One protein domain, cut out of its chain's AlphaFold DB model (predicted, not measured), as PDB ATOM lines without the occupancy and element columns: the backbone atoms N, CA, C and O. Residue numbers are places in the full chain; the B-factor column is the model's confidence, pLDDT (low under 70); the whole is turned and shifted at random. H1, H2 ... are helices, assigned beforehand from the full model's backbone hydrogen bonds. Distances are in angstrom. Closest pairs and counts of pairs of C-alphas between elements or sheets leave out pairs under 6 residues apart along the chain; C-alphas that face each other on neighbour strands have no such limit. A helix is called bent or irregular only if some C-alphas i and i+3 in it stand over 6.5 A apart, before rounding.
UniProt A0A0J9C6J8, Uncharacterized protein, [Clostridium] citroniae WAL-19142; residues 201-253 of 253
ATOM      1  N   LEU A 201     -30.215   9.403 -11.435       85.50
ATOM      2  CA  LEU A 201     -29.382   8.203 -11.350       85.50
ATOM      3  C   LEU A 201     -29.734   7.329 -10.144       85.50
ATOM      4  O   LEU A 201     -29.776   6.113 -10.284       85.50
ATOM      5  N   GLU A 202     -30.022   7.921  -8.987       87.06
ATOM      6  CA  GLU A 202     -30.441   7.173  -7.796       87.06
ATOM      7  C   GLU A 202     -31.824   6.548  -7.979       87.06
ATOM      8  O   GLU A 202     -32.033   5.402  -7.582       87.06
ATOM      9  N   VAL A 203     -32.747   7.254  -8.639       86.75
ATOM     10  CA  VAL A 203     -34.067   6.706  -8.987       86.75
ATOM     11  C   VAL A 203     -33.931   5.547  -9.977       86.75
ATOM     12  O   VAL A 203     -34.557   4.504  -9.790       86.75
ATOM     13  N   VAL A 204     -33.098   5.703 -11.011       86.38
ATOM     14  CA  VAL A 204     -32.808   4.642 -11.988       86.38
ATOM     15  C   VAL A 204     -32.158   3.448 -11.299       86.38
ATOM     16  O   VAL A 204     -32.627   2.331 -11.488       86.38
ATOM     17  N   LYS A 205     -31.140   3.669 -10.460       89.88
ATOM     18  CA  LYS A 205     -30.485   2.607  -9.691       89.88
ATOM     19  C   LYS A 205     -31.489   1.855  -8.831       89.88
ATOM     20  O   LYS A 205     -31.578   0.645  -8.953       89.88
ATOM     21  N   LYS A 206     -32.290   2.563  -8.030       88.38
ATOM     22  CA  LYS A 206     -33.304   1.950  -7.166       88.38
ATOM     23  C   LYS A 206     -34.277   1.085  -7.966       88.38
ATOM     24  O   LYS A 206     -34.539  -0.044  -7.575       88.38
ATOM     25  N   LYS A 207     -34.782   1.595  -9.095       86.81
ATOM     26  CA  LYS A 207     -35.675   0.822  -9.967       86.81
ATOM     27  C   LYS A 207     -34.988  -0.395 -10.573       86.81
ATOM     28  O   LYS A 207     -35.624  -1.426 -10.690       86.81
ATOM     29  N   LEU A 208     -33.722  -0.291 -10.972       87.31
ATOM     30  CA  LEU A 208     -32.972  -1.424 -11.518       87.31
ATOM     31  C   LEU A 208     -32.628  -2.456 -10.442       87.31
ATOM     32  O   LEU A 208     -32.721  -3.644 -10.720       87.31
ATOM     33  N   ASP A 209     -32.320  -2.021  -9.220       86.62
ATOM     34  CA  ASP A 209     -32.072  -2.888  -8.064       86.62
ATOM     35  C   ASP A 209     -33.319  -3.717  -7.695       86.62
ATOM     36  O   ASP A 209     -33.176  -4.840  -7.218       86.62
ATOM     37  N   GLU A 210     -34.536  -3.206  -7.953       85.38
ATOM     38  CA  GLU A 210     -35.789  -3.975  -7.814       85.38
ATOM     39  C   GLU A 210     -35.864  -5.165  -8.790       85.38
ATOM     40  O   GLU A 210     -36.510  -6.164  -8.473       85.38
ATOM     41  N   PHE A 211     -35.198  -5.084  -9.947       82.44
ATOM     42  CA  PHE A 211     -35.085  -6.193 -10.899       82.44
ATOM     43  C   PHE A 211     -33.859  -7.061 -10.600       82.44
ATOM     44  O   PHE A 211     -33.989  -8.266 -10.390       82.44
ATOM     45  N   HIS A 212     -32.669  -6.455 -10.588       84.81
ATOM     46  CA  HIS A 212     -31.414  -7.114 -10.252       84.81
ATOM     47  C   HIS A 212     -30.307  -6.090  -9.891       84.81
ATOM     48  O   HIS A 212     -30.035  -5.193 -10.693       84.81
ATOM     49  N   PRO A 213     -29.587  -6.247  -8.756       86.69
ATOM     50  CA  PRO A 213     -28.603  -5.265  -8.258       86.69
ATOM     51  C   PRO A 213     -27.451  -4.904  -9.213       86.69
ATOM     52  O   PRO A 213     -26.868  -3.825  -9.130       86.69
ATOM     53  N   GLU A 214     -27.093  -5.806 -10.129       86.38
ATOM     54  CA  GLU A 214     -25.985  -5.589 -11.075       86.38
ATOM     55  C   GLU A 214     -26.383  -4.768 -12.312       86.38
ATOM     56  O   GLU A 214     -25.515  -4.227 -13.000       86.38
ATOM     57  N   LEU A 215     -27.682  -4.627 -12.600       86.56
ATOM     58  CA  LEU A 215     -28.155  -4.000 -13.840       86.56
ATOM     59  C   LEU A 215     -27.705  -2.548 -13.973       86.56
ATOM     60  O   LEU A 215     -27.318  -2.123 -15.061       86.56
ATOM     61  N   PHE A 216     -27.709  -1.793 -12.872       87.62
ATOM     62  CA  PHE A 216     -27.247  -0.408 -12.879       87.62
ATOM     63  C   PHE A 216     -25.774  -0.300 -13.297       87.62
ATOM     64  O   PHE A 216     -25.432   0.519 -14.151       87.62
ATOM     65  N   TYR A 217     -24.908  -1.154 -12.746       87.62
ATOM     66  CA  TYR A 217     -23.477  -1.147 -13.052       87.62
ATOM     67  C   TYR A 217     -23.196  -1.611 -14.484       87.62
ATOM     68  O   TYR A 217     -22.327  -1.052 -15.153       87.62
ATOM     69  N   LYS A 218     -23.957  -2.585 -14.992       85.69
ATOM     70  CA  LYS A 218     -23.863  -3.040 -16.388       85.69
ATOM     71  C   LYS A 218     -24.265  -1.949 -17.380       85.69
ATOM     72  O   LYS A 218     -23.497  -1.652 -18.295       85.69
ATOM     73  N   LEU A 219     -25.394  -1.276 -17.137       84.25
ATOM     74  CA  LEU A 219     -25.836  -0.110 -17.912       84.25
ATOM     75  C   LEU A 219     -24.808   1.023 -17.886       84.25
ATOM     76  O   LEU A 219     -24.487   1.584 -18.931       84.25
ATOM     77  N   GLN A 220     -24.263   1.336 -16.710       85.31
ATOM     78  CA  GLN A 220     -23.263   2.392 -16.555       85.31
ATOM     79  C   GLN A 220     -21.973   2.098 -17.338       85.31
ATOM     80  O   GLN A 220     -21.353   3.023 -17.863       85.31
ATOM     81  N   ASN A 221     -21.588   0.825 -17.441       86.88
ATOM     82  CA  ASN A 221     -20.383   0.384 -18.144       86.88
ATOM     83  C   ASN A 221     -20.611   0.074 -19.635       86.88
ATOM     84  O   ASN A 221     -19.659  -0.279 -20.327       86.88
ATOM     85  N   GLY A 222     -21.844   0.207 -20.140       81.44
ATOM     86  CA  GLY A 222     -22.190  -0.091 -21.534       81.44
ATOM     87  C   GLY A 222     -22.167  -1.584 -21.890       81.44
ATOM     88  O   GLY A 222     -22.130  -1.928 -23.068       81.44
ATOM     89  N   ASP A 223     -22.193  -2.469 -20.893       83.62
ATOM     90  CA  ASP A 223     -22.194  -3.925 -21.060       83.62
ATOM     91  C   ASP A 223     -23.637  -4.416 -21.259       83.62
ATOM     92  O   ASP A 223     -24.264  -4.956 -20.352       83.62
ATOM     93  N   VAL A 224     -24.194  -4.119 -22.437       76.25
ATOM     94  CA  VAL A 224     -25.598  -4.404 -22.779       76.25
ATOM     95  C   VAL A 224     -25.830  -5.889 -23.064       76.25
ATOM     96  O   VAL A 224     -26.912  -6.393 -22.791       76.25
ATOM     97  N   GLU A 225     -24.820  -6.604 -23.564       77.38
ATOM     98  CA  GLU A 225     -24.928  -8.030 -23.910       77.38
ATOM     99  C   GLU A 225     -25.217  -8.897 -22.677       77.38
ATOM    100  O   GLU A 225     -26.046  -9.797 -22.736       77.38
ATOM    101  N   SER A 226     -24.612  -8.581 -21.528       77.00
ATOM    102  CA  SER A 226     -24.860  -9.320 -20.281       77.00
ATOM    103  C   SER A 226     -26.144  -8.916 -19.549       77.00
ATOM    104  O   SER A 226     -26.467  -9.501 -18.518       77.00
ATOM    105  N   ILE A 227     -26.894  -7.922 -20.044       77.06
ATOM    106  CA  ILE A 227     -28.191  -7.538 -19.461       77.06
ATOM    107  C   ILE A 227     -29.256  -8.597 -19.763       77.06
ATOM    108  O   ILE A 227     -30.150  -8.807 -18.943       77.06
ATOM    109  N   GLU A 228     -29.142  -9.284 -20.905       71.62
ATOM    110  CA  GLU A 228     -30.071 -10.339 -21.324       71.62
ATOM    111  C   GLU A 228     -30.149 -11.481 -20.298       71.62
ATOM    112  O   GLU A 228     -31.236 -11.998 -20.045       71.62
ATOM    113  N   ASP A 229     -29.036 -11.788 -19.623       76.69
ATOM    114  CA  ASP A 229     -28.943 -12.825 -18.586       76.69
ATOM    115  C   ASP A 229     -29.827 -12.546 -17.356       76.69
ATOM    116  O   ASP A 229     -30.127 -13.451 -16.577       76.69
ATOM    117  N   TYR A 230     -30.250 -11.293 -17.170       73.50
ATOM    118  CA  TYR A 230     -31.088 -10.860 -16.050       73.50
ATOM    119  C   TYR A 230     -32.562 -10.673 -16.442       73.50
ATOM    120  O   TYR A 230     -33.382 -10.290 -15.602       73.50
ATOM    121  N   VAL A 231     -32.924 -10.946 -17.699       69.75
ATOM    122  CA  VAL A 231     -34.314 -10.921 -18.167       69.75
ATOM    123  C   VAL A 231     -34.986 -12.244 -17.797       69.75
ATOM    124  O   VAL A 231     -34.920 -13.228 -18.527       69.75
ATOM    125  N   ASN A 232     -35.667 -12.270 -16.651       69.00
ATOM    126  CA  ASN A 232     -36.497 -13.413 -16.268       69.00
ATOM    127  C   ASN A 232     -37.811 -13.405 -17.060       69.00
ATOM    128  O   ASN A 232     -38.708 -12.611 -16.775       69.00
ATOM    129  N   LEU A 233     -37.930 -14.308 -18.034       71.06
ATOM    130  CA  LEU A 233     -39.175 -14.552 -18.757       71.06
ATOM    131  C   LEU A 233     -40.147 -15.341 -17.874       71.06
ATOM    132  O   LEU A 233     -39.770 -16.291 -17.190       71.06
ATOM    133  N   SER A 234     -41.428 -14.982 -17.898       75.00
ATOM    134  CA  SER A 234     -42.466 -15.828 -17.310       75.00
ATOM    135  C   SER A 234     -42.668 -17.096 -18.146       75.00
ATOM    136  O   SER A 234     -42.489 -17.084 -19.364       75.00
ATOM    137  N   GLU A 235     -43.163 -18.182 -17.534       77.38
ATOM    138  CA  GLU A 235     -43.476 -19.425 -18.267       77.38
ATOM    139  C   GLU A 235     -44.399 -19.197 -19.478       77.38
ATOM    140  O   GLU A 235     -44.395 -19.961 -20.445       77.38
ATOM    141  N   LYS A 236     -45.247 -18.164 -19.420       80.69
ATOM    142  CA  LYS A 236     -46.131 -17.797 -20.524       80.69
ATOM    143  C   LYS A 236     -45.337 -17.202 -21.689       80.69
ATOM    144  O   LYS A 236     -45.560 -17.606 -22.828       80.69
ATOM    145  N   GLU A 237     -44.421 -16.284 -21.402       78.88
ATOM    146  CA  GLU A 237     -43.561 -15.642 -22.401       78.88
ATOM    147  C   GLU A 237     -42.599 -16.655 -23.028       78.88
ATOM    148  O   GLU A 237     -42.470 -16.697 -24.251       78.88
ATOM    149  N   GLU A 238     -42.024 -17.558 -22.230       80.62
ATOM    150  CA  GLU A 238     -41.195 -18.657 -22.736       80.62
ATOM    151  C   GLU A 238     -41.967 -19.553 -23.714       80.62
ATOM    152  O   GLU A 238     -41.471 -19.891 -24.792       80.62
ATOM    153  N   ARG A 239     -43.217 -19.913 -23.382       81.38
ATOM    154  CA  ARG A 239     -44.074 -20.726 -24.262       81.38
ATOM    155  C   ARG A 239     -44.418 -20.002 -25.562       81.38
ATOM    156  O   ARG A 239     -44.463 -20.640 -26.615       81.38
ATOM    157  N   GLU A 240     -44.673 -18.697 -25.509       83.75
ATOM    158  CA  GLU A 240     -44.959 -17.886 -26.696       83.75
ATOM    159  C   GLU A 240     -43.726 -17.766 -27.601       83.75
ATOM    160  O   GLU A 240     -43.824 -18.025 -28.805       83.75
ATOM    161  N   ILE A 241     -42.553 -17.496 -27.027       83.00
ATOM    162  CA  ILE A 241     -41.279 -17.436 -27.754       83.00
ATOM    163  C   ILE A 241     -40.954 -18.792 -28.386       83.00
ATOM    164  O   ILE A 241     -40.633 -18.867 -29.575       83.00
ATOM    165  N   GLN A 242     -41.113 -19.888 -27.642       81.75
ATOM    166  CA  GLN A 242     -40.856 -21.228 -28.162       81.75
ATOM    167  C   GLN A 242     -41.802 -21.587 -29.316       81.75
ATOM    168  O   GLN A 242     -41.392 -22.236 -30.281       81.75
ATOM    169  N   LYS A 243     -43.063 -21.140 -29.255       86.88
ATOM    170  CA  LYS A 243     -44.033 -21.318 -30.340       86.88
ATOM    171  C   LYS A 243     -43.611 -20.560 -31.602       86.88
ATOM    172  O   LYS A 243     -43.676 -21.129 -32.690       86.88
ATOM    173  N   ILE A 244     -43.132 -19.324 -31.462       86.44
ATOM    174  CA  ILE A 244     -42.618 -18.517 -32.581       86.44
ATOM    175  C   ILE A 244     -41.379 -19.180 -33.201       86.44
ATOM    176  O   ILE A 244     -41.328 -19.370 -34.416       86.44
ATOM    177  N   LEU A 245     -40.417 -19.612 -32.380       83.62
ATOM    178  CA  LEU A 245     -39.201 -20.291 -32.844       83.62
ATOM    179  C   LEU A 245     -39.503 -21.595 -33.590       83.62
ATOM    180  O   LEU A 245     -38.861 -21.898 -34.596       83.62
ATOM    181  N   ASN A 246     -40.480 -22.369 -33.113       85.88
ATOM    182  CA  ASN A 246     -40.887 -23.610 -33.767       85.88
ATOM    183  C   ASN A 246     -41.549 -23.349 -35.127       85.88
ATOM    184  O   ASN A 246     -41.283 -24.090 -36.072       85.88
ATOM    185  N   ASN A 247     -42.351 -22.288 -35.246       84.31
ATOM    186  CA  ASN A 247     -42.961 -21.898 -36.518       84.31
ATOM    187  C   ASN A 247     -41.908 -21.425 -37.531       84.31
ATOM    188  O   ASN A 247     -41.906 -21.888 -38.667       84.31
ATOM    189  N   LEU A 248     -40.945 -20.603 -37.106       79.25
ATOM    190  CA  LEU A 248     -39.857 -20.134 -37.976       79.25
ATOM    191  C   LEU A 248     -38.975 -21.284 -38.486       79.25
ATOM    192  O   LEU A 248     -38.580 -21.298 -39.650       79.25
ATOM    193  N   LYS A 249     -38.698 -22.283 -37.635       78.00
ATOM    194  CA  LYS A 249     -37.968 -23.505 -38.024       78.00
ATOM    195  C   LYS A 249     -38.762 -24.405 -38.971       78.00
ATOM    196  O   LYS A 249     -38.159 -25.172 -39.716       78.00
ATOM    197  N   ALA A 250     -40.092 -24.347 -38.922       72.19
ATOM    198  CA  ALA A 250     -40.958 -25.080 -39.839       72.19
ATOM    199  C   ALA A 250     -41.049 -24.406 -41.218       72.19
ATOM    200  O   ALA A 250     -41.223 -25.104 -42.207       72.19
ATOM    201  N   GLU A 251     -40.880 -23.083 -41.297       66.62
ATOM    202  CA  GLU A 251     -40.878 -22.315 -42.554       66.62
ATOM    203  C   GLU A 251     -39.528 -22.338 -43.299       66.62
ATOM    204  O   GLU A 251     -39.470 -22.007 -44.480       66.62
ATOM    205  N   THR A 252     -38.440 -22.740 -42.634       57.03
ATOM    206  CA  THR A 252     -37.087 -22.852 -43.224       57.03
ATOM    207  C   THR A 252     -36.713 -24.272 -43.676       57.03
ATOM    208  O   THR A 252     -35.562 -24.515 -44.046       57.03
ATOM    209  N   LYS A 253     -37.669 -25.209 -43.659       49.41
ATOM    210  CA  LYS A 253     -37.527 -26.592 -44.139       49.41
ATOM    211  C   LYS A 253     -38.358 -26.817 -45.396       49.41
ATOM    212  O   LYS A 253     -37.863 -27.565 -46.266       49.41
TER     213      LYS A 253
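This is residues 201 to 253 of the 253 residues of an uncharacterized protein of [Clostridium] citroniae WAL-19142 (UniProt A0A0J9C6J8). A long helix, H4, sticks out as an arm with residues 234 to 240 and 242 to 253, and it makes much of the length of the model. At its first end stands a small head of three shorter helices, H3, H2 and H1, in which the backbone folds back on itself twice, in a zigzag of two helical hairpins. The printed part has 53 residues, with four named helices in the order H1, H2, H3, H4 along the chain and no named strand; the class is all helix. The whole is extended, with a radius of gyration of the C-alphas of 15.8 A, and its C-alphas span 49 by 22 by 13 A.

H4 is residues 235 to 251, 24.6 A from first to last C-alpha, from C-alpha 235 at (-43.476, -19.425, -18.267) to C-alpha 251 at (-40.878, -22.315, -42.554). H3 is residues 225 to 230, 10.4 A long by the same measure; it is neither bent nor irregular, but only just: C-alphas 225 and 228 are 6.2 A apart. H2 is residues 215 to 220, 8.5 A long. H1 is residues 201 to 211, 15.5 A long, and begins with C-alpha 201 at (-29.382, 8.203, -11.350).

H4 touches no helix and is apart from H1, H2 and H3. H2 touches both H1 and H3. H2 and H3 form a helical hairpin at a shallow tilt of 19 degrees, opposite ways; their closest C-alphas, those of Leu 215 and Ile 227, are 6.6 A apart. H1 and H2 form another, opposite ways at a tilt of 36 degrees, only just steep, and their closest C-alphas, those of Lys 205 and Phe 216, are 5.5 A apart. H1 and H3 are only just apart, with their closest C-alphas at 8.0 A. In H2 and H4 every O i to N i+4 pair is within hydrogen-bond range; in H1 6 of 7 are, and in H3 0 of 2, beside 1 of 3 O i to N i+3 pairs.

The two C-alphas farthest apart, those of Glu 202 and Lys 253, are 50.1 A from each other. Without the stretches that stand free, the body has 34 residues and spans 33 by 19 by 13 A. The printed part has no cut and ends at residue 253, the chain's last residue. The links H1 to H2, H2 to H3 and H3 to H4 are tight. The mean pLDDT of the printed part is 80.6; residues 231 to 232 and 251 to 253 are under 70.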